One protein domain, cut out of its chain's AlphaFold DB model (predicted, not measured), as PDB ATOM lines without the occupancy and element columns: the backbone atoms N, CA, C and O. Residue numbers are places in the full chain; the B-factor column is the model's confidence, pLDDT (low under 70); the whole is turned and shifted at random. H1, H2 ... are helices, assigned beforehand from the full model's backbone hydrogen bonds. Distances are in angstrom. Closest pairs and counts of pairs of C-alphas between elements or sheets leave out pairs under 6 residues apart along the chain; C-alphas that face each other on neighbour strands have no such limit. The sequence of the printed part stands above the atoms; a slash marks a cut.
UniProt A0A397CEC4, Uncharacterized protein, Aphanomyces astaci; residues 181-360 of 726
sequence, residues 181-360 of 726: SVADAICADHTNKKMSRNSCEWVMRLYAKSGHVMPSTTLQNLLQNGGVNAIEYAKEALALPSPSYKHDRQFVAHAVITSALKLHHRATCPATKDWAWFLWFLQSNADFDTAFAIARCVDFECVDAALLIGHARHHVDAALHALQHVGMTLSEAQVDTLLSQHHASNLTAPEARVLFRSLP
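This is residues 181 to 360 of the 726 residues of an uncharacterized protein of Aphanomyces astaci (UniProt A0A397CEC4). What does one see first? Short helices are stacked along one long axis in two rows, H1, H3, H5, H7, H9 and H12 in one and H2, H4, H6, H8 and H10 in the other. H5, the longest, sits in the middle, and the second row is the looser, with H4 and H6 apart. What is it made of? The printed part has 180 residues with twelve named helices, H1 to H12 in chain order, and no named strand: the class is all helix. It is elongated, 58 by 36 by 27 A, and only just compact, close to loose, with a radius of gyration of the C-alphas of 18.5 A.

What touches the longest helix? H5, residues 246 to 265, touches H3, residues 216 to 225, at a shallow tilt of 10 degrees, closest at C-alphas Ser 216 and Asp 248, 6.5 A. It forms a hairpin with H4, residues 227 to 239, closest at C-alphas Ile 231 and Val 256, 6.0 A. With residues 254 to 261 alone it touches H7, residues 290 to 299, closest at C-alphas Thr 258 and Arg 296, 6.9 A. What lies toward residue 181? H2, residues 197 to 210, touches H4 with residues 200 to 204 alone, closest at C-alphas Met 204 and Tyr 233, 6.8 A. H1, residues 181 to 188, forms a hairpin with H2, closest at C-alphas Ala 183 and Val 203, 5.0 A. What lies toward residue 360? H8, residues 303 to 312, forms a hairpin with H7, at C-alphas Ile 294 and Ala 306, 4.9 A, and touches H6, residues 276 to 284, at Gln 283 and Ala 312, 5.6 A. H9, residues 316 to 326, touches H7 and H12, residues 350 to 358, and only just H11, residues 344 to 347, with 3 pairs of C-alphas within 8 A. H10, residues 332 to 340, touches no helix. How are bundle and backbones formed? H2, H3, H4, H5, H7, H8 and H9 make a bundle, helices side by side, and the packing is part aligned, part crossed. O i to N i+4 pairs are within hydrogen-bond range throughout, but for H4 (8 of 9), H12 (3 of 5) and H11, too short for one.

Where are the anchors? H1 begins at C-alpha 181 (101.691, 103.745, 87.500), and H12 ends at C-alpha 358 (91.676, 81.349, 137.264). Which helices are long? H5 spans 28.8 A, H2 20.5 A and H4 19.2 A.

How far does it reach? The C-alphas farthest apart, Ser 181 and Pro 360, are 59.5 A apart. Are there cuts or long links? The printed part has no cut and no long link. Where is confidence low? The mean pLDDT of the printed part is 73.9, and 72 residues are under 70, among them 181 to 234 and 267 to 274.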
ATOM      1  N   SER A 181     102.213 104.692  88.501       54.12
ATOM      2  CA  SER A 181     101.691 103.745  87.500       54.12
ATOM      3  C   SER A 181     102.622 102.552  87.268       54.12
ATOM      4  O   SER A 181     102.151 101.442  87.035       54.12
ATOM      5  N   VAL A 182     103.942 102.749  87.382       56.44
ATOM      6  CA  VAL A 182     104.924 101.658  87.317       56.44
ATOM      7  C   VAL A 182     104.815 100.763  88.552       56.44
ATOM      8  O   VAL A 182     104.870  99.542  88.426       56.44
ATOM      9  N   ALA A 183     104.629 101.343  89.739       58.31
ATOM     10  CA  ALA A 183     104.459 100.580  90.969       58.31
ATOM     11  C   ALA A 183     103.139  99.783  90.986       58.31
ATOM     12  O   ALA A 183     103.147  98.600  91.336       58.31
ATOM     13  N   ASP A 184     102.036 100.385  90.534       58.72
ATOM     14  CA  ASP A 184     100.732  99.732  90.384       58.72
ATOM     15  C   ASP A 184     100.766  98.626  89.321       58.72
ATOM     16  O   ASP A 184     100.224  97.544  89.549       58.72
ATOM     17  N   ALA A 185     101.465  98.835  88.199       60.25
ATOM     18  CA  ALA A 185     101.649  97.813  87.169       60.25
ATOM     19  C   ALA A 185     102.434  96.598  87.689       60.25
ATOM     20  O   ALA A 185     102.029  95.461  87.453       60.25
ATOM     21  N   ILE A 186     103.515  96.822  88.451       59.97
ATOM     22  CA  ILE A 186     104.289  95.740  89.087       59.97
ATOM     23  C   ILE A 186     103.407  94.948  90.060       59.97
ATOM     24  O   ILE A 186     103.495  93.722  90.124       59.97
ATOM     25  N   CYS A 187     102.539  95.621  90.813       59.53
ATOM     26  CA  CYS A 187     101.687  94.952  91.792       59.53
ATOM     27  C   CYS A 187     100.499  94.219  91.161       59.53
ATOM     28  O   CYS A 187     100.130  93.146  91.642       59.53
ATOM     29  N   ALA A 188      99.934  94.747  90.071       61.06
ATOM     30  CA  ALA A 188      98.875  94.093  89.304       61.06
ATOM     31  C   ALA A 188      99.338  92.739  88.732       61.06
ATOM     32  O   ALA A 188      98.603  91.748  88.799       61.06
ATOM     33  N   ASP A 189     100.590  92.668  88.270       61.06
ATOM     34  CA  ASP A 189     101.197  91.461  87.689       61.06
ATOM     35  C   ASP A 189     101.427  90.335  88.727       61.06
ATOM     36  O   ASP A 189     101.560  89.152  88.395       61.06
ATOM     37  N   HIS A 190     101.413  90.685  90.018       57.50
ATOM     38  CA  HIS A 190     101.651  89.778  91.143       57.50
ATOM     39  C   HIS A 190     100.406  89.481  91.998       57.50
ATOM     40  O   HIS A 190     100.518  88.881  93.064       57.50
ATOM     41  N   THR A 191      99.202  89.800  91.518       53.59
ATOM     42  CA  THR A 191      97.927  89.559  92.231       53.59
ATOM     43  C   THR A 191      97.664  88.092  92.608       53.59
ATOM     44  O   THR A 191      97.022  87.836  93.620       53.59
ATOM     45  N   ASN A 192      98.204  87.127  91.850       48.69
ATOM     46  CA  ASN A 192      98.072  85.681  92.102       48.69
ATOM     47  C   ASN A 192      99.426  84.941  92.216       48.69
ATOM     48  O   ASN A 192      99.472  83.711  92.174       48.69
ATOM     49  N   LYS A 193     100.552  85.665  92.323       57.31
ATOM     50  CA  LYS A 193     101.913  85.093  92.380       57.31
ATOM     51  C   LYS A 193     102.731  85.763  93.481       57.31
ATOM     52  O   LYS A 193     102.700  86.977  93.621       57.31
ATOM     53  N   LYS A 194     103.527  84.982  94.221       51.47
ATOM     54  CA  LYS A 194     104.422  85.504  95.265       51.47
ATOM     55  C   LYS A 194     105.375  86.549  94.669       51.47
ATOM     56  O   LYS A 194     106.161  86.225  93.779       51.47
ATOM     57  N   MET A 195     105.293  87.787  95.151       61.84
ATOM     58  CA  MET A 195     106.127  88.883  94.658       61.84
ATOM     59  C   MET A 195     107.589  88.686  95.084       61.84
ATOM     60  O   MET A 195     107.867  88.262  96.209       61.84
ATOM     61  N   SER A 196     108.535  88.952  94.177       62.09
ATOM     62  CA  SER A 196     109.964  88.793  94.471       62.09
ATOM     63  C   SER A 196     110.456  89.878  95.439       62.09
ATOM     64  O   SER A 196     109.956  91.003  95.422       62.09
ATOM     65  N   ARG A 197     111.479  89.576  96.254       59.03
ATOM     66  CA  ARG A 197     112.078  90.536  97.208       59.03
ATOM     67  C   ARG A 197     112.534  91.833  96.524       59.03
ATOM     68  O   ARG A 197     112.333  92.911  97.072       59.03
ATOM     69  N   ASN A 198     113.082  91.718  95.315       60.38
ATOM     70  CA  ASN A 198     113.539  92.859  94.524       60.38
ATOM     71  C   ASN A 198     112.352  93.684  94.007       60.38
ATOM     72  O   ASN A 198     112.377  94.905  94.105       60.38
ATOM     73  N   SER A 199     111.281  93.036  93.536       62.44
ATOM     74  CA  SER A 199     110.054  93.726  93.111       62.44
ATOM     75  C   SER A 199     109.432  94.519  94.266       62.44
ATOM     76  O   SER A 199     109.050  95.670  94.076       62.44
ATOM     77  N   CYS A 200     109.408  93.952  95.481       62.88
ATOM     78  CA  CYS A 200     108.942  94.659  96.675       62.88
ATOM     79  C   CYS A 200     109.774  95.921  96.959       62.88
ATOM     80  O   CYS A 200     109.219  96.988  97.204       62.88
ATOM     81  N   GLU A 201     111.105  95.813  96.909       63.50
ATOM     82  CA  GLU A 201     112.016  96.935  97.170       63.50
ATOM     83  C   GLU A 201     111.871  98.071  96.151       63.50
ATOM     84  O   GLU A 201     111.914  99.248  96.511       63.50
ATOM     85  N   TRP A 202     111.645  97.732  94.883       64.69
ATOM     86  CA  TRP A 202     111.430  98.712  93.823       64.69
ATOM     87  C   TRP A 202     110.116  99.469  93.998       64.69
ATOM     88  O   TRP A 202     110.112 100.696  93.917       64.69
ATOM     89  N   VAL A 203     109.027  98.763  94.311       64.31
ATOM     90  CA  VAL A 203     107.718  99.371  94.597       64.31
ATOM     91  C   VAL A 203     107.816 100.333  95.788       64.31
ATOM     92  O   VAL A 203     107.377 101.477  95.683       64.31
ATOM     93  N   MET A 204     108.484  99.935  96.878       63.62
ATOM     94  CA  MET A 204     108.682 100.798  98.055       63.62
ATOM     95  C   MET A 204     109.486 102.067  97.729       63.62
ATOM     96  O   MET A 204     109.098 103.165  98.125       63.62
ATOM     97  N   ARG A 205     110.574 101.955  96.951       63.72
ATOM     98  CA  ARG A 205     111.383 103.117  96.530       63.72
ATOM     99  C   ARG A 205     110.622 104.072  95.608       63.72
ATOM    100  O   ARG A 205     110.877 105.276  95.640       63.72
ATOM    101  N   LEU A 206     109.722 103.550  94.774       62.59
ATOM    102  CA  LEU A 206     108.899 104.356  93.870       62.59
ATOM    103  C   LEU A 206     107.852 105.163  94.642       62.59
ATOM    104  O   LEU A 206     107.750 106.370  94.420       62.59
ATOM    105  N   TYR A 207     107.158 104.547  95.604       61.72
ATOM    106  CA  TYR A 207     106.208 105.280  96.440       61.72
ATOM    107  C   TYR A 207     106.896 106.256  97.405       61.72
ATOM    108  O   TYR A 207     106.427 107.383  97.549       61.72
ATOM    109  N   ALA A 208     108.053 105.903  97.980       60.03
ATOM    110  CA  ALA A 208     108.841 106.825  98.809       60.03
ATOM    111  C   ALA A 208     109.239 108.115  98.059       60.03
ATOM    112  O   ALA A 208     109.291 109.189  98.654       60.03
ATOM    113  N   LYS A 209     109.475 108.036  96.741       57.00
ATOM    114  CA  LYS A 209     109.754 109.205  95.887       57.00
ATOM    115  C   LYS A 209     108.509 110.005  95.494       57.00
ATOM    116  O   LYS A 209     108.648 111.175  95.145       57.00
ATOM    117  N   SER A 210     107.330 109.387  95.506       54.59
ATOM    118  CA  SER A 210     106.068 110.028  95.108       54.59
ATOM    119  C   SER A 210     105.470 110.926  96.199       54.59
ATOM    120  O   SER A 210     104.722 111.848  95.887       54.59
ATOM    121  N   GLY A 211     105.819 110.690  97.470       50.62
ATOM    122  CA  GLY A 211     105.266 111.418  98.620       50.62
ATOM    123  C   GLY A 211     103.827 111.028  98.991       50.62
ATOM    124  O   GLY A 211     103.328 111.493 100.017       50.62
ATOM    125  N   HIS A 212     103.176 110.161  98.206       55.06
ATOM    126  CA  HIS A 212     101.842 109.622  98.478       55.06
ATOM    127  C   HIS A 212     101.899 108.299  99.243       55.06
ATOM    128  O   HIS A 212     102.817 107.491  99.076       55.06
ATOM    129  N   VAL A 213     100.892 108.081 100.096       55.62
ATOM    130  CA  VAL A 213     100.710 106.820 100.823       55.62
ATOM    131  C   VAL A 213     100.198 105.767  99.843       55.62
ATOM    132  O   VAL A 213      99.238 105.987  99.110       55.62
ATOM    133  N   MET A 214     100.868 104.620  99.831       62.25
ATOM    134  CA  MET A 214     100.579 103.500  98.945       62.25
ATOM    135  C   MET A 214      99.131 102.975  99.098       62.25
ATOM    136  O   MET A 214      98.674 102.823 100.234       62.25
ATOM    137  N   PRO A 215      98.420 102.633  98.000       60.59
ATOM    138  CA  PRO A 215      97.062 102.088  98.063       60.59
ATOM    139  C   PRO A 215      96.968 100.802  98.899       60.59
ATOM    140  O   PRO A 215      97.858  99.945  98.859       60.59
ATOM    141  N   SER A 216      95.860 100.642  99.628       58.75
ATOM    142  CA  SER A 216      95.629  99.568 100.610       58.75
ATOM    143  C   SER A 216      95.800  98.152 100.041       58.75
ATOM    144  O   SER A 216      96.468  97.312 100.646       58.75
ATOM    145  N   THR A 217      95.285  97.893  98.838       60.28
ATOM    146  CA  THR A 217      95.414  96.605  98.131       60.28
ATOM    147  C   THR A 217      96.863  96.266  97.794       60.28
ATOM    148  O   THR A 217      97.315  95.127  97.920       60.28
ATOM    149  N   THR A 218      97.616  97.282  97.392       62.44
ATOM    150  CA  THR A 218      98.998  97.176  96.941       62.44
ATOM    151  C   THR A 218      99.921  96.947  98.144       62.44
ATOM    152  O   THR A 218     100.797  96.078  98.120       62.44
ATOM    153  N   LEU A 219      99.674  97.666  99.242       64.44
ATOM    154  CA  LEU A 219     100.388  97.503 100.505       64.44
ATOM    155  C   LEU A 219     100.121  96.133 101.148       64.44
ATOM    156  O   LEU A 219     101.038  95.517 101.686       64.44
ATOM    157  N   GLN A 220      98.893  95.614 101.065       62.78
ATOM    158  CA  GLN A 220      98.559  94.285 101.583       62.78
ATOM    159  C   GLN A 220      99.349  93.181 100.863       62.78
ATOM    160  O   GLN A 220      99.891  92.286 101.516       62.78
ATOM    161  N   ASN A 221      99.490  93.281  99.539       62.84
ATOM    162  CA  ASN A 221     100.295  92.352  98.740       62.84
ATOM    163  C   ASN A 221     101.796  92.462  99.049       62.84
ATOM    164  O   ASN A 221     102.500  91.446  99.068       62.84
ATOM    165  N   LEU A 222     102.289  93.670  99.350       64.50
ATOM    166  CA  LEU A 222     103.650  93.865  99.852       64.50
ATOM    167  C   LEU A 222     103.846  93.270 101.243       64.50
ATOM    168  O   LEU A 222     104.845  92.603 101.468       64.50
ATOM    169  N   LEU A 223     102.924  93.478 102.179       63.09
ATOM    170  CA  LEU A 223     103.054  92.983 103.552       63.09
ATOM    171  C   LEU A 223     102.943  91.453 103.627       63.09
ATOM    172  O   LEU A 223     103.619  90.822 104.438       63.09
ATOM    173  N   GLN A 224     102.165  90.832 102.736       60.38
ATOM    174  CA  GLN A 224     102.106  89.372 102.613       60.38
ATOM    175  C   GLN A 224     103.416  88.751 102.086       60.38
ATOM    176  O   GLN A 224     103.746  87.626 102.469       60.38
ATOM    177  N   ASN A 225     104.177  89.470 101.247       55.84
ATOM    178  CA  ASN A 225     105.332  88.926 100.514       55.84
ATOM    179  C   ASN A 225     106.704  89.515 100.912       55.84
ATOM    180  O   ASN A 225     107.734  88.883 100.683       55.84
ATOM    181  N   GLY A 226     106.735  90.715 101.495       55.56
ATOM    182  CA  GLY A 226     107.909  91.588 101.634       55.56
ATOM    183  C   GLY A 226     108.571  91.627 103.015       55.56
ATOM    184  O   GLY A 226     109.633  92.233 103.151       55.56
ATOM    185  N   GLY A 227     108.010  90.958 104.028       63.88
ATOM    186  CA  GLY A 227     108.649  90.806 105.343       63.88
ATOM    187  C   GLY A 227     108.994  92.138 106.036       63.88
ATOM    188  O   GLY A 227     108.181  93.056 106.060       63.88
ATOM    189  N   VAL A 228     110.199  92.230 106.614       63.69
ATOM    190  CA  VAL A 228     110.667  93.348 107.468       63.69
ATOM    191  C   VAL A 228     110.718  94.693 106.730       63.69
ATOM    192  O   VAL A 228     110.284  95.702 107.277       63.69
ATOM    193  N   ASN A 229     111.151  94.711 105.466       64.00
ATOM    194  CA  ASN A 229     111.309  95.954 104.702       64.00
ATOM    195  C   ASN A 229     109.960  96.646 104.421       64.00
ATOM    196  O   ASN A 229     109.879  97.870 104.394       64.00
ATOM    197  N   ALA A 230     108.883  95.867 104.252       65.94
ATOM    198  CA  ALA A 230     107.534  96.405 104.070       65.94
ATOM    199  C   ALA A 230     106.976  97.027 105.365       65.94
ATOM    200  O   ALA A 230     106.214  97.991 105.308       65.94
ATOM    201  N   ILE A 231     107.384  96.507 106.530       69.62
ATOM    202  CA  ILE A 231     107.044  97.079 107.839       69.62
ATOM    203  C   ILE A 231     107.784  98.408 108.045       69.62
ATOM    204  O   ILE A 231     107.173  99.367 108.506       69.62
ATOM    205  N   GLU A 232     109.066  98.497 107.679       69.69
ATOM    206  CA  GLU A 232     109.847  99.742 107.775       69.69
ATOM    207  C   GLU A 232     109.272 100.859 106.901       69.69
ATOM    208  O   GLU A 232     109.025 101.955 107.401       69.69
ATOM    209  N   TYR A 233     108.936 100.557 105.645       67.94
ATOM    210  CA  TYR A 233     108.269 101.515 104.766       67.94
ATOM    211  C   TYR A 233     106.917 101.985 105.334       67.94
ATOM    212  O   TYR A 233     106.624 103.179 105.357       67.94
ATOM    213  N   ALA A 234     106.098 101.063 105.853       69.81
ATOM    214  CA  ALA A 234     104.816 101.416 106.459       69.81
ATOM    215  C   ALA A 234     104.974 102.261 107.741       69.81
ATOM    216  O   ALA A 234     104.160 103.150 107.991       69.81
ATOM    217  N   LYS A 235     106.037 102.040 108.532       71.38
ATOM    218  CA  LYS A 235     106.382 102.884 109.691       71.38
ATOM    219  C   LYS A 235     106.727 104.311 109.265       71.38
ATOM    220  O   LYS A 235     106.221 105.255 109.867       71.38
ATOM    221  N   GLU A 236     107.550 104.470 108.231       70.88
ATOM    222  CA  GLU A 236     107.912 105.785 107.683       70.88
ATOM    223  C   GLU A 236     106.693 106.510 107.097       70.88
ATOM    224  O   GLU A 236     106.493 107.697 107.354       70.88
ATOM    225  N   ALA A 237     105.817 105.785 106.392       69.12
ATOM    226  CA  ALA A 237     104.578 106.333 105.843       69.12
ATOM    227  C   ALA A 237     103.606 106.820 106.935       69.12
ATOM    228  O   ALA A 237     102.961 107.859 106.775       69.12
ATOM    229  N   LEU A 238     103.519 106.108 108.064       72.19
ATOM    230  CA  LEU A 238     102.704 106.518 109.210       72.19
ATOM    231  C   LEU A 238     103.328 107.682 110.001       72.19
ATOM    232  O   LEU A 238     102.589 108.442 110.621       72.19
ATOM    233  N   ALA A 239     104.649 107.870 109.965       70.62
ATOM    234  CA  ALA A 239     105.319 108.981 110.647       70.62
ATOM    235  C   ALA A 239     105.130 110.338 109.937       70.62
ATOM    236  O   ALA A 239     105.203 111.386 110.579       70.62
ATOM    237  N   LEU A 240     104.876 110.335 108.625       67.69
ATOM    238  CA  LEU A 240     104.659 111.559 107.853       67.69
ATOM    239  C   LEU A 240     103.215 112.079 108.032       67.69
ATOM    240  O   LEU A 240     102.261 111.311 107.842       67.69
ATOM    241  N   PRO A 241     103.015 113.378 108.345       58.44
ATOM    242  CA  PRO A 241     101.697 114.009 108.344       58.44
ATOM    243  C   PRO A 241     101.232 114.169 106.893       58.44
ATOM    244  O   PRO A 241     101.510 115.163 106.230       58.44
ATOM    245  N   SER A 242     100.575 113.138 106.369       58.62
ATOM    246  CA  SER A 242     100.090 113.100 104.990       58.62
ATOM    247  C   SER A 242      98.581 113.394 104.950       58.62
ATOM    248  O   SER A 242      97.866 112.907 105.828       58.62
ATOM    249  N   PRO A 243      98.060 114.124 103.942       52.56
ATOM    250  CA  PRO A 243      96.624 114.409 103.767       52.56
ATOM    251  C   PRO A 243      95.768 113.176 103.405       52.56
ATOM    252  O   PRO A 243      94.602 113.314 103.042       52.56
ATOM    253  N   SER A 244      96.348 111.976 103.494       55.75
ATOM    254  CA  SER A 244      95.690 110.679 103.346       55.75
ATOM    255  C   SER A 244      94.403 110.586 104.167       55.75
ATOM    256  O   SER A 244      94.364 110.974 105.337       55.75
ATOM    257  N   TYR A 245      93.367 109.977 103.584       63.75
ATOM    258  CA  TYR A 245      92.122 109.681 104.282       63.75
ATOM    259  C   TYR A 245      92.397 108.838 105.536       63.75
ATOM    260  O   TYR A 245      93.198 107.900 105.514       63.75
ATOM    261  N   LYS A 246      91.710 109.166 106.638       67.75
ATOM    262  CA  LYS A 246      91.825 108.491 107.947       67.75
ATOM    263  C   LYS A 246      91.716 106.961 107.840       67.75
ATOM    264  O   LYS A 246      92.411 106.246 108.554       67.75
ATOM    265  N   HIS A 247      90.883 106.472 106.920       67.56
ATOM    266  CA  HIS A 247      90.665 105.045 106.678       67.56
ATOM    267  C   HIS A 247      91.891 104.327 106.093       67.56
ATOM    268  O   HIS A 247      92.188 103.207 106.508       67.56
ATOM    269  N   ASP A 248      92.642 104.971 105.198       68.31
ATOM    270  CA  ASP A 248      93.821 104.359 104.572       68.31
ATOM    271  C   ASP A 248      94.972 104.237 105.575       68.31
ATOM    272  O   ASP A 248      95.621 103.193 105.666       68.31
ATOM    273  N   ARG A 249      95.168 105.262 106.416       73.44
ATOM    274  CA  ARG A 249      96.155 105.230 107.510       73.44
ATOM    275  C   ARG A 249      95.824 104.167 108.556       73.44
ATOM    276  O   ARG A 249      96.716 103.446 109.000       73.44
ATOM    277  N   GLN A 250      94.546 104.028 108.905       81.44
ATOM    278  CA  GLN A 250      94.080 102.997 109.829       81.44
ATOM    279  C   GLN A 250      94.331 101.589 109.284       81.44
ATOM    280  O   GLN A 250      94.846 100.731 110.004       81.44
ATOM    281  N   PHE A 251      94.047 101.366 107.999       77.88
ATOM    282  CA  PHE A 251      94.337 100.100 107.333       77.88
ATOM    283  C   PHE A 251      95.838  99.775 107.352       77.88
ATOM    284  O   PHE A 251      96.225  98.658 107.701       77.88
ATOM    285  N   VAL A 252      96.692 100.754 107.034       74.25
ATOM    286  CA  VAL A 252      98.156 100.608 107.085       74.25
ATOM    287  C   VAL A 252      98.605 100.217 108.497       74.25
ATOM    288  O   VAL A 252      99.356  99.254 108.657       74.25
ATOM    289  N   ALA A 253      98.106 100.897 109.531       80.56
ATOM    290  CA  ALA A 253      98.453 100.612 110.921       80.56
ATOM    291  C   ALA A 253      97.995  99.207 111.367       80.56
ATOM    292  O   ALA A 253      98.770  98.459 111.968       80.56
ATOM    293  N   HIS A 254      96.778  98.789 111.004       83.31
ATOM    294  CA  HIS A 254      96.269  97.430 111.247       83.31
ATOM    295  C   HIS A 254      97.106  96.347 110.563       83.31
ATOM    296  O   HIS A 254      97.383  95.288 111.144       83.31
ATOM    297  N   ALA A 255      97.535  96.616 109.333       77.50
ATOM    298  CA  ALA A 255      98.350  95.701 108.557       77.50
ATOM    299  C   ALA A 255      99.779  95.589 109.121       77.50
ATOM    300  O   ALA A 255     100.324  94.480 109.170       77.50
ATOM    301  N   VAL A 256     100.356  96.688 109.626       81.06
ATOM    302  CA  VAL A 256     101.633  96.691 110.364       81.06
ATOM    303  C   VAL A 256     101.538  95.827 111.618       81.06
ATOM    304  O   VAL A 256     102.379  94.949 111.796       81.06
ATOM    305  N   ILE A 257     100.495  96.007 112.438       84.31
ATOM    306  CA  ILE A 257     100.282  95.219 113.667       84.31
ATOM    307  C   ILE A 257     100.215  93.726 113.346       84.31
ATOM    308  O   ILE A 257     100.964  92.924 113.900       84.31
ATOM    309  N   THR A 258      99.372  93.355 112.382       83.56
ATOM    310  CA  THR A 258      99.198  91.955 111.979       83.56
ATOM    311  C   THR A 258     100.498  91.352 111.437       83.56
ATOM    312  O   THR A 258     100.805  90.190 111.695       83.56
ATOM    313  N   SER A 259     101.278  92.124 110.679       77.75
ATOM    314  CA  SER A 259     102.529  91.650 110.074       77.75
ATOM    315  C   SER A 259     103.652  91.516 111.102       77.75
ATOM    316  O   SER A 259     104.390  90.531 111.064       77.75
ATOM    317  N   ALA A 260     103.748  92.452 112.050       80.06
ATOM    318  CA  ALA A 260     104.696  92.395 113.159       80.06
ATOM    319  C   ALA A 260     104.418  91.193 114.078       80.06
ATOM    320  O   ALA A 260     105.343  90.444 114.390       80.06
ATOM    321  N   LEU A 261     103.148  90.944 114.421       81.88
ATOM    322  CA  LEU A 261     102.736  89.776 115.211       81.88
ATOM    323  C   LEU A 261     103.019  88.457 114.478       81.88
ATOM    324  O   LEU A 261     103.597  87.540 115.057       81.88
ATOM    325  N   LYS A 262     102.715  88.371 113.174       80.19
ATOM    326  CA  LYS A 262     103.060  87.196 112.349       80.19
ATOM    327  C   LYS A 262     104.564  86.941 112.289       80.19
ATOM    328  O   LYS A 262     104.976  85.784 112.260       80.19
ATOM    329  N   LEU A 263     105.379  87.993 112.217       75.62
ATOM    330  CA  LEU A 263     106.835  87.868 112.207       75.62
ATOM    331  C   LEU A 263     107.354  87.374 113.563       75.62
ATOM    332  O   LEU A 263     108.203  86.488 113.589       75.62
ATOM    333  N   HIS A 264     106.811  87.906 114.659       75.44
ATOM    334  CA  HIS A 264     107.142  87.495 116.021       75.44
ATOM    335  C   HIS A 264     106.774  86.027 116.277       75.44
ATOM    336  O   HIS A 264     107.622  85.247 116.695       75.44
ATOM    337  N   HIS A 265     105.560  85.619 115.902       74.88
ATOM    338  CA  HIS A 265     105.081  84.243 116.053       74.88
ATOM    339  C   HIS A 265     105.871  83.228 115.199       74.88
ATOM    340  O   HIS A 265     105.986  82.059 115.550       74.88
ATOM    341  N   ARG A 266     106.454  83.662 114.071       70.62
ATOM    342  CA  ARG A 266     107.296  82.820 113.195       70.62
ATOM    343  C   ARG A 266     108.770  82.766 113.616       70.62
ATOM    344  O   ARG A 266     109.546  82.055 112.976       70.62
ATOM    345  N   ALA A 267     109.194  83.532 114.619       59.50
ATOM    346  CA  ALA A 267     110.607  83.705 114.917       59.50
ATOM    347  C   ALA A 267     111.206  82.533 115.721       59.50
ATOM    348  O   ALA A 267     111.228  82.538 116.944       59.50
ATOM    349  N   THR A 268     111.856  81.615 115.003       47.09
ATOM    350  CA  THR A 268     113.127  80.964 115.391       47.09
ATOM    351  C   THR A 268     114.350  81.823 115.002       47.09
ATOM    352  O   THR A 268     115.476  81.334 114.942       47.09
ATOM    353  N   CYS A 269     114.155  83.115 114.694       37.81
ATOM    354  CA  CYS A 269     115.140  83.955 114.010       37.81
ATOM    355  C   CYS A 269     115.677  85.096 114.911       37.81
ATOM    356  O   CYS A 269     114.868  85.836 115.466       37.81
ATOM    357  N   PRO A 270     117.005  85.345 114.992       40.44
ATOM    358  CA  PRO A 270     117.627  86.318 115.914       40.44
ATOM    359  C   PRO A 270     117.375  87.808 115.606       40.44
ATOM    360  O   PRO A 270     117.954  88.675 116.258       40.44
ATOM    361  N   ALA A 271     116.575  88.125 114.582       42.72
ATOM    362  CA  ALA A 271     116.292  89.497 114.146       42.72
ATOM    363  C   ALA A 271     115.193  90.187 114.982       42.72
ATOM    364  O   ALA A 271     114.923  91.367 114.793       42.72
ATOM    365  N   THR A 272     114.599  89.480 115.948       46.16
ATOM    366  CA  THR A 272     113.679  89.997 116.979       46.16
ATOM    367  C   THR A 272     114.385  90.772 118.097       46.16
ATOM    368  O   THR A 272     113.833  90.915 119.185       46.16
ATOM    369  N   LYS A 273     115.601  91.285 117.864       49.75
ATOM    370  CA  LYS A 273     116.362  91.992 118.905       49.75
ATOM    371  C   LYS A 273     115.680  93.260 119.420       49.75
ATOM    372  O   LYS A 273     115.907  93.589 120.573       49.75
ATOM    373  N   ASP A 274     114.776  93.874 118.656       60.62
ATOM    374  CA  ASP A 274     114.016  95.034 119.125       60.62
ATOM    375  C   ASP A 274     112.502  94.799 119.030       60.62
ATOM    376  O   ASP A 274     111.826  95.313 118.151       60.62
ATOM    377  N   TRP A 275     111.918  94.048 119.966       76.75
ATOM    378  CA  TRP A 275     110.462  94.100 120.211       76.75
ATOM    379  C   TRP A 275     110.022  95.479 120.747       76.75
ATOM    380  O   TRP A 275     108.874  95.893 120.593       76.75
ATOM    381  N   ALA A 276     110.970  96.238 121.309       79.69
ATOM    382  CA  ALA A 276     110.769  97.563 121.886       79.69
ATOM    383  C   ALA A 276     110.145  98.579 120.914       79.69
ATOM    384  O   ALA A 276     109.284  99.356 121.325       79.69
ATOM    385  N   TRP A 277     110.513  98.561 119.625       83.06
ATOM    386  CA  TRP A 277     109.915  99.494 118.660       83.06
ATOM    387  C   TRP A 277     108.421  99.224 118.469       83.06
ATOM    388  O   TRP A 277     107.655 100.164 118.268       83.06
ATOM    389  N   PHE A 278     108.004  97.953 118.517       83.38
ATOM    390  CA  PHE A 278     106.611  97.565 118.326       83.38
ATOM    391  C   PHE A 278     105.775  97.971 119.539       83.38
ATOM    392  O   PHE A 278     104.713  98.565 119.378       83.38
ATOM    393  N   LEU A 279     106.298  97.756 120.749       84.75
ATOM    394  CA  LEU A 279     105.666  98.238 121.979       84.75
ATOM    395  C   LEU A 279     105.529  99.769 121.984       84.75
ATOM    396  O   LEU A 279     104.459 100.286 122.297       84.75
ATOM    397  N   TRP A 280     106.563 100.498 121.549       84.69
ATOM    398  CA  TRP A 280     106.494 101.954 121.402       84.69
ATOM    399  C   TRP A 280     105.468 102.394 120.347       84.69
ATOM    400  O   TRP A 280     104.729 103.359 120.562       84.69
ATOM    401  N   PHE A 281     105.380 101.671 119.225       84.81
ATOM    402  CA  PHE A 281     104.387 101.919 118.177       84.81
ATOM    403  C   PHE A 281     102.958 101.743 118.705       84.81
ATOM    404  O   PHE A 281     102.117 102.611 118.476       84.81
ATOM    405  N   LEU A 282     102.699 100.674 119.464       85.62
ATOM    406  CA  LEU A 282     101.404 100.413 120.097       85.62
ATOM    407  C   LEU A 282     101.015 101.474 121.140       85.62
ATOM    408  O   LEU A 282      99.835 101.747 121.326       85.62
ATOM    409  N   GLN A 283     101.979 102.103 121.810       85.06
ATOM    410  CA  GLN A 283     101.695 103.189 122.755       85.06
ATOM    411  C   GLN A 283     101.444 104.531 122.050       85.06
ATOM    412  O   GLN A 283     100.547 105.288 122.423       85.06
ATOM    413  N   SER A 284     102.244 104.836 121.027       83.44
ATOM    414  CA  SER A 284     102.344 106.191 120.475       83.44
ATOM    415  C   SER A 284     101.421 106.431 119.280       83.44
ATOM    416  O   SER A 284     100.903 107.535 119.119       83.44
ATOM    417  N   ASN A 285     101.177 105.423 118.436       83.44
ATOM    418  CA  ASN A 285     100.442 105.611 117.185       83.44
ATOM    419  C   ASN A 285      98.918 105.673 117.415       83.44
ATOM    420  O   ASN A 285      98.340 104.770 118.014       83.44
ATOM    421  N   ALA A 286      98.263 106.735 116.936       80.88
ATOM    422  CA  ALA A 286      96.821 106.961 117.094       80.88
ATOM    423  C   ALA A 286      95.976 106.514 115.883       80.88
ATOM    424  O   ALA A 286      94.758 106.678 115.893       80.88
ATOM    425  N   ASP A 287      96.604 105.988 114.828       82.12
ATOM    426  CA  ASP A 287      95.936 105.673 113.564       82.12
ATOM    427  C   ASP A 287      95.189 104.326 113.608       82.12
ATOM    428  O   ASP A 287      94.271 104.121 112.818       82.12
ATOM    429  N   PHE A 288      95.536 103.404 114.515       84.94
ATOM    430  CA  PHE A 288      94.867 102.102 114.623       84.94
ATOM    431  C   PHE A 288      93.653 102.113 115.568       84.94
ATOM    432  O   PHE A 288      93.621 102.804 116.582       84.94
ATOM    433  N   ASP A 289      92.666 101.266 115.265       87.12
ATOM    434  CA  ASP A 289      91.586 100.933 116.209       87.12
ATOM    435  C   ASP A 289      92.087 100.046 117.363       87.12
ATOM    436  O   ASP A 289      92.703  99.000 117.138       87.12
ATOM    437  N   THR A 290      91.782 100.470 118.592       87.38
ATOM    438  CA  THR A 290      92.219  99.845 119.848       87.38
ATOM    439  C   THR A 290      91.608  98.455 120.025       87.38
ATOM    440  O   THR A 290      92.328  97.525 120.385       87.38
ATOM    441  N   ALA A 291      90.319  98.279 119.706       87.25
ATOM    442  CA  ALA A 291      89.648  96.984 119.831       87.25
ATOM    443  C   ALA A 291      90.243  95.952 118.862       87.25
ATOM    444  O   ALA A 291      90.555  94.827 119.258       87.25
ATOM    445  N   PHE A 292      90.486  96.359 117.611       88.75
ATOM    446  CA  PHE A 292      91.175  95.526 116.626       88.75
ATOM    447  C   PHE A 292      92.586  95.130 117.081       88.75
ATOM    448  O   PHE A 292      92.953  93.961 116.984       88.75
ATOM    449  N   ALA A 293      93.385  96.087 117.565       88.44
ATOM    450  CA  ALA A 293      94.764  95.826 117.969       88.44
ATOM    451  C   ALA A 293      94.839  94.846 119.150       88.44
ATOM    452  O   ALA A 293      95.609  93.890 119.093       88.44
ATOM    453  N   ILE A 294      93.986  95.034 120.165       88.69
ATOM    454  CA  ILE A 294      93.855  94.119 121.306       88.69
ATOM    455  C   ILE A 294      93.456  92.721 120.825       88.69
ATOM    456  O   ILE A 294      94.157  91.760 121.132       88.69
ATOM    457  N   ALA A 295      92.384  92.600 120.033       88.12
ATOM    458  CA  ALA A 295      91.908  91.307 119.539       88.12
ATOM    459  C   ALA A 295      92.993  90.566 118.745       88.12
ATOM    460  O   ALA A 295      93.234  89.386 118.974       88.12
ATOM    461  N   ARG A 296      93.719  91.273 117.869       88.00
ATOM    462  CA  ARG A 296      94.841  90.689 117.126       88.00
ATOM    463  C   ARG A 296      95.986  90.262 118.042       88.00
ATOM    464  O   ARG A 296      96.540  89.194 117.822       88.00
ATOM    465  N   CYS A 297      96.357  91.043 119.054       87.38
ATOM    466  CA  CYS A 297      97.387  90.626 120.010       87.38
ATOM    467  C   CYS A 297      96.986  89.353 120.768       87.38
ATOM    468  O   CYS A 297      97.830  88.477 120.941       87.38
ATOM    469  N   VAL A 298      95.713  89.225 121.155       86.94
ATOM    470  CA  VAL A 298      95.178  88.022 121.814       86.94
ATOM    471  C   VAL A 298      95.167  86.818 120.861       86.94
ATOM    472  O   VAL A 298      95.626  85.751 121.250       86.94
ATOM    473  N   ASP A 299      94.753  86.993 119.599       86.62
ATOM    474  CA  ASP A 299      94.765  85.927 118.578       86.62
ATOM    475  C   ASP A 299      96.173  85.331 118.345       86.62
ATOM    476  O   ASP A 299      96.306  84.173 117.958       86.62
ATOM    477  N   PHE A 300      97.228  86.129 118.552       83.75
ATOM    478  CA  PHE A 300      98.635  85.714 118.442       83.75
ATOM    479  C   PHE A 300      99.284  85.387 119.801       83.75
ATOM    480  O   PHE A 300     100.511  85.321 119.883       83.75
ATOM    481  N   GLU A 301      98.486  85.209 120.858       84.88
ATOM    482  CA  GLU A 301      98.921  84.860 122.221       84.88
ATOM    483  C   GLU A 301      99.877  85.881 122.878       84.88
ATOM    484  O   GLU A 301     100.582  85.590 123.844       84.88
ATOM    485  N   CYS A 302      99.899  87.121 122.385       85.12
ATOM    486  CA  CYS A 302     100.769  88.195 122.864       85.12
ATOM    487  C   CYS A 302     100.078  89.027 123.962       85.12
ATOM    488  O   CYS A 302      99.714  90.189 123.744       85.12
ATOM    489  N   VAL A 303      99.909  88.438 125.150       86.00
ATOM    490  CA  VAL A 303      99.177  89.040 126.285       86.00
ATOM    491  C   VAL A 303      99.791  90.371 126.748       86.00
ATOM    492  O   VAL A 303      99.062  91.343 126.935       86.00
ATOM    493  N   ASP A 304     101.121  90.468 126.854       85.81
ATOM    494  CA  ASP A 304     101.801  91.687 127.329       85.81
ATOM    495  C   ASP A 304     101.538  92.895 126.418       85.81
ATOM    496  O   ASP A 304     101.333  94.012 126.891       85.81
ATOM    497  N   ALA A 305     101.490  92.667 125.101       85.31
ATOM    498  CA  ALA A 305     101.185  93.710 124.127       85.31
ATOM    499  C   ALA A 305      99.716  94.157 124.219       85.31
ATOM    500  O   ALA A 305      99.440  95.354 124.149       85.31
ATOM    501  N   ALA A 306      98.784  93.220 124.429       87.69
ATOM    502  CA  ALA A 306      97.368  93.533 124.617       87.69
ATOM    503  C   ALA A 306      97.133  94.377 125.884       87.69
ATOM    504  O   ALA A 306      96.438  95.394 125.826       87.69
ATOM    505  N   LEU A 307      97.761  94.006 127.007       88.56
ATOM    506  CA  LEU A 307      97.679  94.762 128.262       88.56
ATOM    507  C   LEU A 307      98.336  96.145 128.141       88.56
ATOM    508  O   LEU A 307      97.799  97.124 128.658       88.56
ATOM    509  N   LEU A 308      99.448  96.252 127.407       88.06
ATOM    510  CA  LEU A 308     100.118  97.528 127.159       88.06
ATOM    511  C   LEU A 308      99.233  98.508 126.379       88.06
ATOM    512  O   LEU A 308      99.155  99.681 126.746       88.06
ATOM    513  N   ILE A 309      98.555  98.030 125.327       86.94
ATOM    514  CA  ILE A 309      97.593  98.831 124.552       86.94
ATOM    515  C   ILE A 309      96.447  99.276 125.460       86.94
ATOM    516  O   ILE A 309      96.109 100.461 125.489       86.94
ATOM    517  N   GLY A 310      95.883  98.336 126.228       85.62
ATOM    518  CA  GLY A 310      94.818  98.619 127.185       85.62
ATOM    519  C   GLY A 310      95.218  99.712 128.174       85.62
ATOM    520  O   GLY A 310      94.464 100.660 128.376       85.62
ATOM    521  N   HIS A 311      96.431  99.650 128.729       89.25
ATOM    522  CA  HIS A 311      96.925 100.667 129.656       89.25
ATOM    523  C   HIS A 311      97.123 102.030 128.981       89.25
ATOM    524  O   HIS A 311      96.612 103.033 129.481       89.25
ATOM    525  N   ALA A 312      97.824 102.075 127.844       87.12
ATOM    526  CA  ALA A 312      98.150 103.318 127.144       87.12
ATOM    527  C   ALA A 312      96.913 104.054 126.597       87.12
ATOM    528  O   ALA A 312      96.953 105.266 126.384       87.12
ATOM    529  N   ARG A 313      95.819 103.324 126.350       86.06
ATOM    530  CA  ARG A 313      94.558 103.858 125.819       86.06
ATOM    531  C   ARG A 313      93.421 103.893 126.845       86.06
ATOM    532  O   ARG A 313      92.307 104.220 126.464       86.06
ATOM    533  N   HIS A 314      93.686 103.584 128.117       85.00
ATOM    534  CA  HIS A 314      92.673 103.495 129.182       85.00
ATOM    535  C   HIS A 314      91.516 102.511 128.889       85.00
ATOM    536  O   HIS A 314      90.405 102.697 129.372       85.00
ATOM    537  N   HIS A 315      91.796 101.447 128.134       86.81
ATOM    538  CA  HIS A 315      90.859 100.385 127.746       86.81
ATOM    539  C   HIS A 315      91.337  99.002 128.231       86.81
ATOM    540  O   HIS A 315      91.378  98.024 127.481       86.81
ATOM    541  N   VAL A 316      91.785  98.923 129.490       87.56
ATOM    542  CA  VAL A 316      92.255  97.666 130.112       87.56
ATOM    543  C   VAL A 316      91.108  96.666 130.279       87.56
ATOM    544  O   VAL A 316      91.307  95.467 130.117       87.56
ATOM    545  N   ASP A 317      89.898  97.154 130.539       86.00
ATOM    546  CA  ASP A 317      88.652  96.383 130.554       86.00
ATOM    547  C   ASP A 317      88.424  95.616 129.241       86.00
ATOM    548  O   ASP A 317      88.183  94.408 129.265       86.00
ATOM    549  N   ALA A 318      88.601  96.276 128.094       85.94
ATOM    550  CA  ALA A 318      88.474  95.645 126.783       85.94
ATOM    551  C   ALA A 318      89.553  94.572 126.550       85.94
ATOM    552  O   ALA A 318      89.268  93.523 125.969       85.94
ATOM    553  N   ALA A 319      90.780  94.805 127.034       87.56
ATOM    554  CA  ALA A 319      91.864  93.826 126.966       87.56
ATOM    555  C   ALA A 319      91.573  92.581 127.814       87.56
ATOM    556  O   ALA A 319      91.704  91.460 127.323       87.56
ATOM    557  N   LEU A 320      91.115  92.766 129.054       87.62
ATOM    558  CA  LEU A 320      90.722  91.665 129.935       87.62
ATOM    559  C   LEU A 320      89.526  90.893 129.364       87.62
ATOM    560  O   LEU A 320      89.552  89.666 129.316       87.62
ATOM    561  N   HIS A 321      88.512  91.580 128.841       86.81
ATOM    562  CA  HIS A 321      87.365  90.921 128.220       86.81
ATOM    563  C   HIS A 321      87.769  90.087 126.989       86.81
ATOM    564  O   HIS A 321      87.312  88.954 126.824       86.81
ATOM    565  N   ALA A 322      88.662  90.608 126.141       84.75
ATOM    566  CA  ALA A 322      89.178  89.878 124.982       84.75
ATOM    567  C   ALA A 322      89.963  88.619 125.390       84.75
ATOM    568  O   ALA A 322      89.754  87.553 124.812       84.75
ATOM    569  N   LEU A 323      90.810  88.717 126.421       86.38
ATOM    570  CA  LEU A 323      91.540  87.571 126.976       86.38
ATOM    571  C   LEU A 323      90.587  86.501 127.526       86.38
ATOM    572  O   LEU A 323      90.788  85.312 127.273       86.38
ATOM    573  N   GLN A 324      89.523  86.916 128.221       86.31
ATOM    574  CA  GLN A 324      88.518  86.007 128.773       86.31
ATOM    575  C   GLN A 324      87.754  85.264 127.676       86.31
ATOM    576  O   GLN A 324      87.532  84.062 127.795       86.31
ATOM    577  N   HIS A 325      87.376  85.960 126.601       83.94
ATOM    578  CA  HIS A 325      86.651  85.366 125.476       83.94
ATOM    579  C   HIS A 325      87.464  84.271 124.769       83.94
ATOM    580  O   HIS A 325      86.902  83.279 124.308       83.94
ATOM    581  N   VAL A 326      88.786  84.436 124.687       82.25
ATOM    582  CA  VAL A 326      89.695  83.439 124.093       82.25
ATOM    583  C   VAL A 326      90.102  82.355 125.105       82.25
ATOM    584  O   VAL A 326      90.633  81.317 124.720       82.25
ATOM    585  N   GLY A 327      89.794  82.541 126.394       81.81
ATOM    586  CA  GLY A 327      90.113  81.586 127.456       81.81
ATOM    587  C   GLY A 327      91.588  81.594 127.867       81.81
ATOM    588  O   GLY A 327      92.093  80.580 128.344       81.81
ATOM    589  N   MET A 328      92.291  82.713 127.669       80.12
ATOM    590  CA  MET A 328      93.688  82.852 128.092       80.12
ATOM    591  C   MET A 328      93.790  83.078 129.605       80.12
ATOM    592  O   MET A 328      92.892  83.648 130.213       80.12
ATOM    593  N   THR A 329      94.903  82.681 130.219       84.50
ATOM    594  CA  THR A 329      95.181  82.915 131.646       84.50
ATOM    595  C   THR A 329      96.213  84.021 131.837       84.50
ATOM    596  O   THR A 329      97.117  84.174 131.016       84.50
ATOM    597  N   LEU A 330      96.126  84.751 132.948       87.44
ATOM    598  CA  LEU A 330      97.129  85.745 133.337       87.44
ATOM    599  C   LEU A 330      98.206  85.111 134.225       87.44
ATOM    600  O   LEU A 330      97.904  84.320 135.117       87.44
ATOM    601  N   SER A 331      99.464  85.491 134.005       87.81
ATOM    602  CA  SER A 331     100.575  85.147 134.899       87.81
ATOM    603  C   SER A 331     100.675  86.118 136.081       87.81
ATOM    604  O   SER A 331     100.215  87.259 136.007       87.81
ATOM    605  N   GLU A 332     101.334  85.705 137.167       87.81
ATOM    606  CA  GLU A 332     101.536  86.560 138.347       87.81
ATOM    607  C   GLU A 332     102.304  87.853 138.015       87.81
ATOM    608  O   GLU A 332     101.918  88.929 138.463       87.81
ATOM    609  N   ALA A 333     103.320  87.787 137.146       86.56
ATOM    610  CA  ALA A 333     104.083  88.965 136.717       86.56
ATOM    611  C   ALA A 333     103.220  89.987 135.944       86.56
ATOM    612  O   ALA A 333     103.385  91.202 136.095       86.56
ATOM    613  N   GLN A 334     102.270  89.505 135.137       88.38
ATOM    614  CA  GLN A 334     101.318  90.361 134.421       88.38
ATOM    615  C   GLN A 334     100.332  91.019 135.385       88.38
ATOM    616  O   GLN A 334     100.057  92.213 135.263       88.38
ATOM    617  N   VAL A 335      99.848  90.271 136.380       89.69
ATOM    618  CA  VAL A 335      98.999  90.822 137.442       89.69
ATOM    619  C   VAL A 335      99.755  91.887 138.235       89.69
ATOM    620  O   VAL A 335      99.221  92.970 138.449       89.69
ATOM    621  N   ASP A 336     101.015  91.649 138.594       89.44
ATOM    622  CA  ASP A 336     101.840  92.625 139.311       89.44
ATOM    623  C   ASP A 336     102.073  93.904 138.509       89.44
ATOM    624  O   ASP A 336     102.010  95.008 139.059       89.44
ATOM    625  N   THR A 337     102.246  93.773 137.195       88.50
ATOM    626  CA  THR A 337     102.324  94.923 136.291       88.50
ATOM    627  C   THR A 337     101.018  95.722 136.313       88.50
ATOM    628  O   THR A 337     101.050  96.937 136.508       88.50
ATOM    629  N   LEU A 338      99.862  95.059 136.218       88.12
ATOM    630  CA  LEU A 338      98.550  95.717 136.288       88.12
ATOM    631  C   LEU A 338      98.289  96.379 137.649       88.12
ATOM    632  O   LEU A 338      97.746  97.484 137.707       88.12
ATOM    633  N   LEU A 339      98.713  95.742 138.741       88.44
ATOM    634  CA  LEU A 339      98.616  96.298 140.090       88.44
ATOM    635  C   LEU A 339      99.514  97.527 140.263       88.44
ATOM    636  O   LEU A 339      99.083  98.509 140.869       88.44
ATOM    637  N   SER A 340     100.729  97.509 139.704       88.06
ATOM    638  CA  SER A 340     101.636  98.666 139.706       88.06
ATOM    639  C   SER A 340     101.080  99.857 138.916       88.06
ATOM    640  O   SER A 340     101.366 101.005 139.239       88.06
ATOM    641  N   GLN A 341     100.231  99.582 137.922       87.31
ATOM    642  CA  GLN A 341      99.564 100.570 137.074       87.31
ATOM    643  C   GLN A 341      98.183 101.005 137.603       87.31
ATOM    644  O   GLN A 341      97.467 101.716 136.902       87.31
ATOM    645  N   HIS A 342      97.812 100.610 138.826       85.94
ATOM    646  CA  HIS A 342      96.539 100.936 139.486       85.94
ATOM    647  C   HIS A 342      95.265 100.335 138.851       85.94
ATOM    648  O   HIS A 342      94.167 100.809 139.130       85.94
ATOM    649  N   HIS A 343      95.361  99.236 138.093       86.19
ATOM    650  CA  HIS A 343      94.201  98.577 137.453       86.19
ATOM    651  C   HIS A 343      93.550  97.472 138.301       86.19
ATOM    652  O   HIS A 343      92.938  96.541 137.775       86.19
ATOM    653  N   ALA A 344      93.662  97.548 139.630       84.12
ATOM    654  CA  ALA A 344      93.086  96.551 140.540       84.12
ATOM    655  C   ALA A 344      91.542  96.500 140.472       84.12
ATOM    656  O   ALA A 344      90.947  95.427 140.597       84.12
ATOM    657  N   SER A 345      90.886  97.635 140.211       82.88
ATOM    658  CA  SER A 345      89.435  97.718 139.985       82.88
ATOM    659  C   SER A 345      88.991  96.946 138.741       82.88
ATOM    660  O   SER A 345      87.970  96.269 138.765       82.88
ATOM    661  N   ASN A 346      89.775  96.994 137.662       83.25
ATOM    662  CA  ASN A 346      89.442  96.335 136.397       83.25
ATOM    663  C   ASN A 346      89.574  94.809 136.501       83.25
ATOM    664  O   ASN A 346      88.782  94.087 135.908       83.25
ATOM    665  N   LEU A 347      90.534  94.315 137.291       84.12
ATOM    666  CA  LEU A 347      90.684  92.881 137.573       84.12
ATOM    667  C   LEU A 347      89.573  92.327 138.473       84.12
ATOM    668  O   LEU A 347      89.249  91.146 138.395       84.12
ATOM    669  N   THR A 348      89.006  93.164 139.341       81.69
ATOM    670  CA  THR A 348      87.941  92.770 140.277       81.69
ATOM    671  C   THR A 348      86.535  93.008 139.727       81.69
ATOM    672  O   THR A 348      85.554  92.657 140.389       81.69
ATOM    673  N   ALA A 349      86.436  93.550 138.510       78.31
ATOM    674  CA  ALA A 349      85.186  93.795 137.815       78.31
ATOM    675  C   ALA A 349      84.459  92.475 137.466       78.31
ATOM    676  O   ALA A 349      85.113  91.461 137.189       78.31
ATOM    677  N   PRO A 350      83.112  92.457 137.456       72.31
ATOM    678  CA  PRO A 350      82.328  91.271 137.105       72.31
ATOM    679  C   PRO A 350      82.706  90.666 135.747       72.31
ATOM    680  O   PRO A 350      82.734  89.444 135.598       72.31
ATOM    681  N   GLU A 351      83.046  91.513 134.780       73.50
ATOM    682  CA  GLU A 351      83.366  91.135 133.406       73.50
ATOM    683  C   GLU A 351      84.675  90.344 133.310       73.50
ATOM    684  O   GLU A 351      84.791  89.479 132.447       73.50
ATOM    685  N   ALA A 352      85.630  90.595 134.212       77.44
ATOM    686  CA  ALA A 352      86.930  89.922 134.275       77.44
ATOM    687  C   ALA A 352      86.962  88.771 135.300       77.44
ATOM    688  O   ALA A 352      88.022  88.214 135.594       77.44
ATOM    689  N   ARG A 353      85.810  88.400 135.875       77.56
ATOM    690  CA  ARG A 353      85.735  87.456 136.996       77.56
ATOM    691  C   ARG A 353      86.274  86.072 136.659       77.56
ATOM    692  O   ARG A 353      86.884  85.451 137.523       77.56
ATOM    693  N   VAL A 354      86.049  85.564 135.447       79.44
ATOM    694  CA  VAL A 354      86.529  84.220 135.076       79.44
ATOM    695  C   VAL A 354      88.054  84.214 135.032       79.44
ATOM    696  O   VAL A 354      88.676  83.314 135.594       79.44
ATOM    697  N   LEU A 355      88.653  85.267 134.467       82.69
ATOM    698  CA  LEU A 355      90.102  85.462 134.508       82.69
ATOM    699  C   LEU A 355      90.606  85.588 135.942       82.69
ATOM    700  O   LEU A 355      91.544  84.892 136.323       82.69
ATOM    701  N   PHE A 356      89.955  86.413 136.759       84.31
ATOM    702  CA  PHE A 356      90.334  86.605 138.153       84.31
ATOM    703  C   PHE A 356      90.302  85.296 138.953       84.31
ATOM    704  O   PHE A 356      91.239  84.990 139.684       84.31
ATOM    705  N   ARG A 357      89.262  84.475 138.765       84.44
ATOM    706  CA  ARG A 357      89.095  83.180 139.445       84.44
ATOM    707  C   ARG A 357      90.069  82.104 138.975       84.44
ATOM    708  O   ARG A 357      90.279  81.146 139.710       84.44
ATOM    709  N   SER A 358      90.646  82.256 137.783       83.31
ATOM    710  CA  SER A 358      91.676  81.349 137.264       83.31
ATOM    711  C   SER A 358      93.050  81.548 137.918       83.31
ATOM    712  O   SER A 358      93.907  80.675 137.812       83.31
ATOM    713  N   LEU A 359      93.266  82.676 138.606       86.06
ATOM    714  CA  LEU A 359      94.528  82.986 139.277       86.06
ATOM    715  C   LEU A 359      94.718  82.160 140.563       86.06
ATOM    716  O   LEU A 359      93.734  81.775 141.197       86.06
ATOM    717  N   PRO A 360      95.963  81.952 141.026       88.06
ATOM    718  CA  PRO A 360      96.223  81.387 142.347       88.06
ATOM    719  C   PRO A 360      95.567  82.209 143.465       88.06
ATOM    720  O   PRO A 360      95.480  83.436 143.371       88.06
TER     721      PRO A 360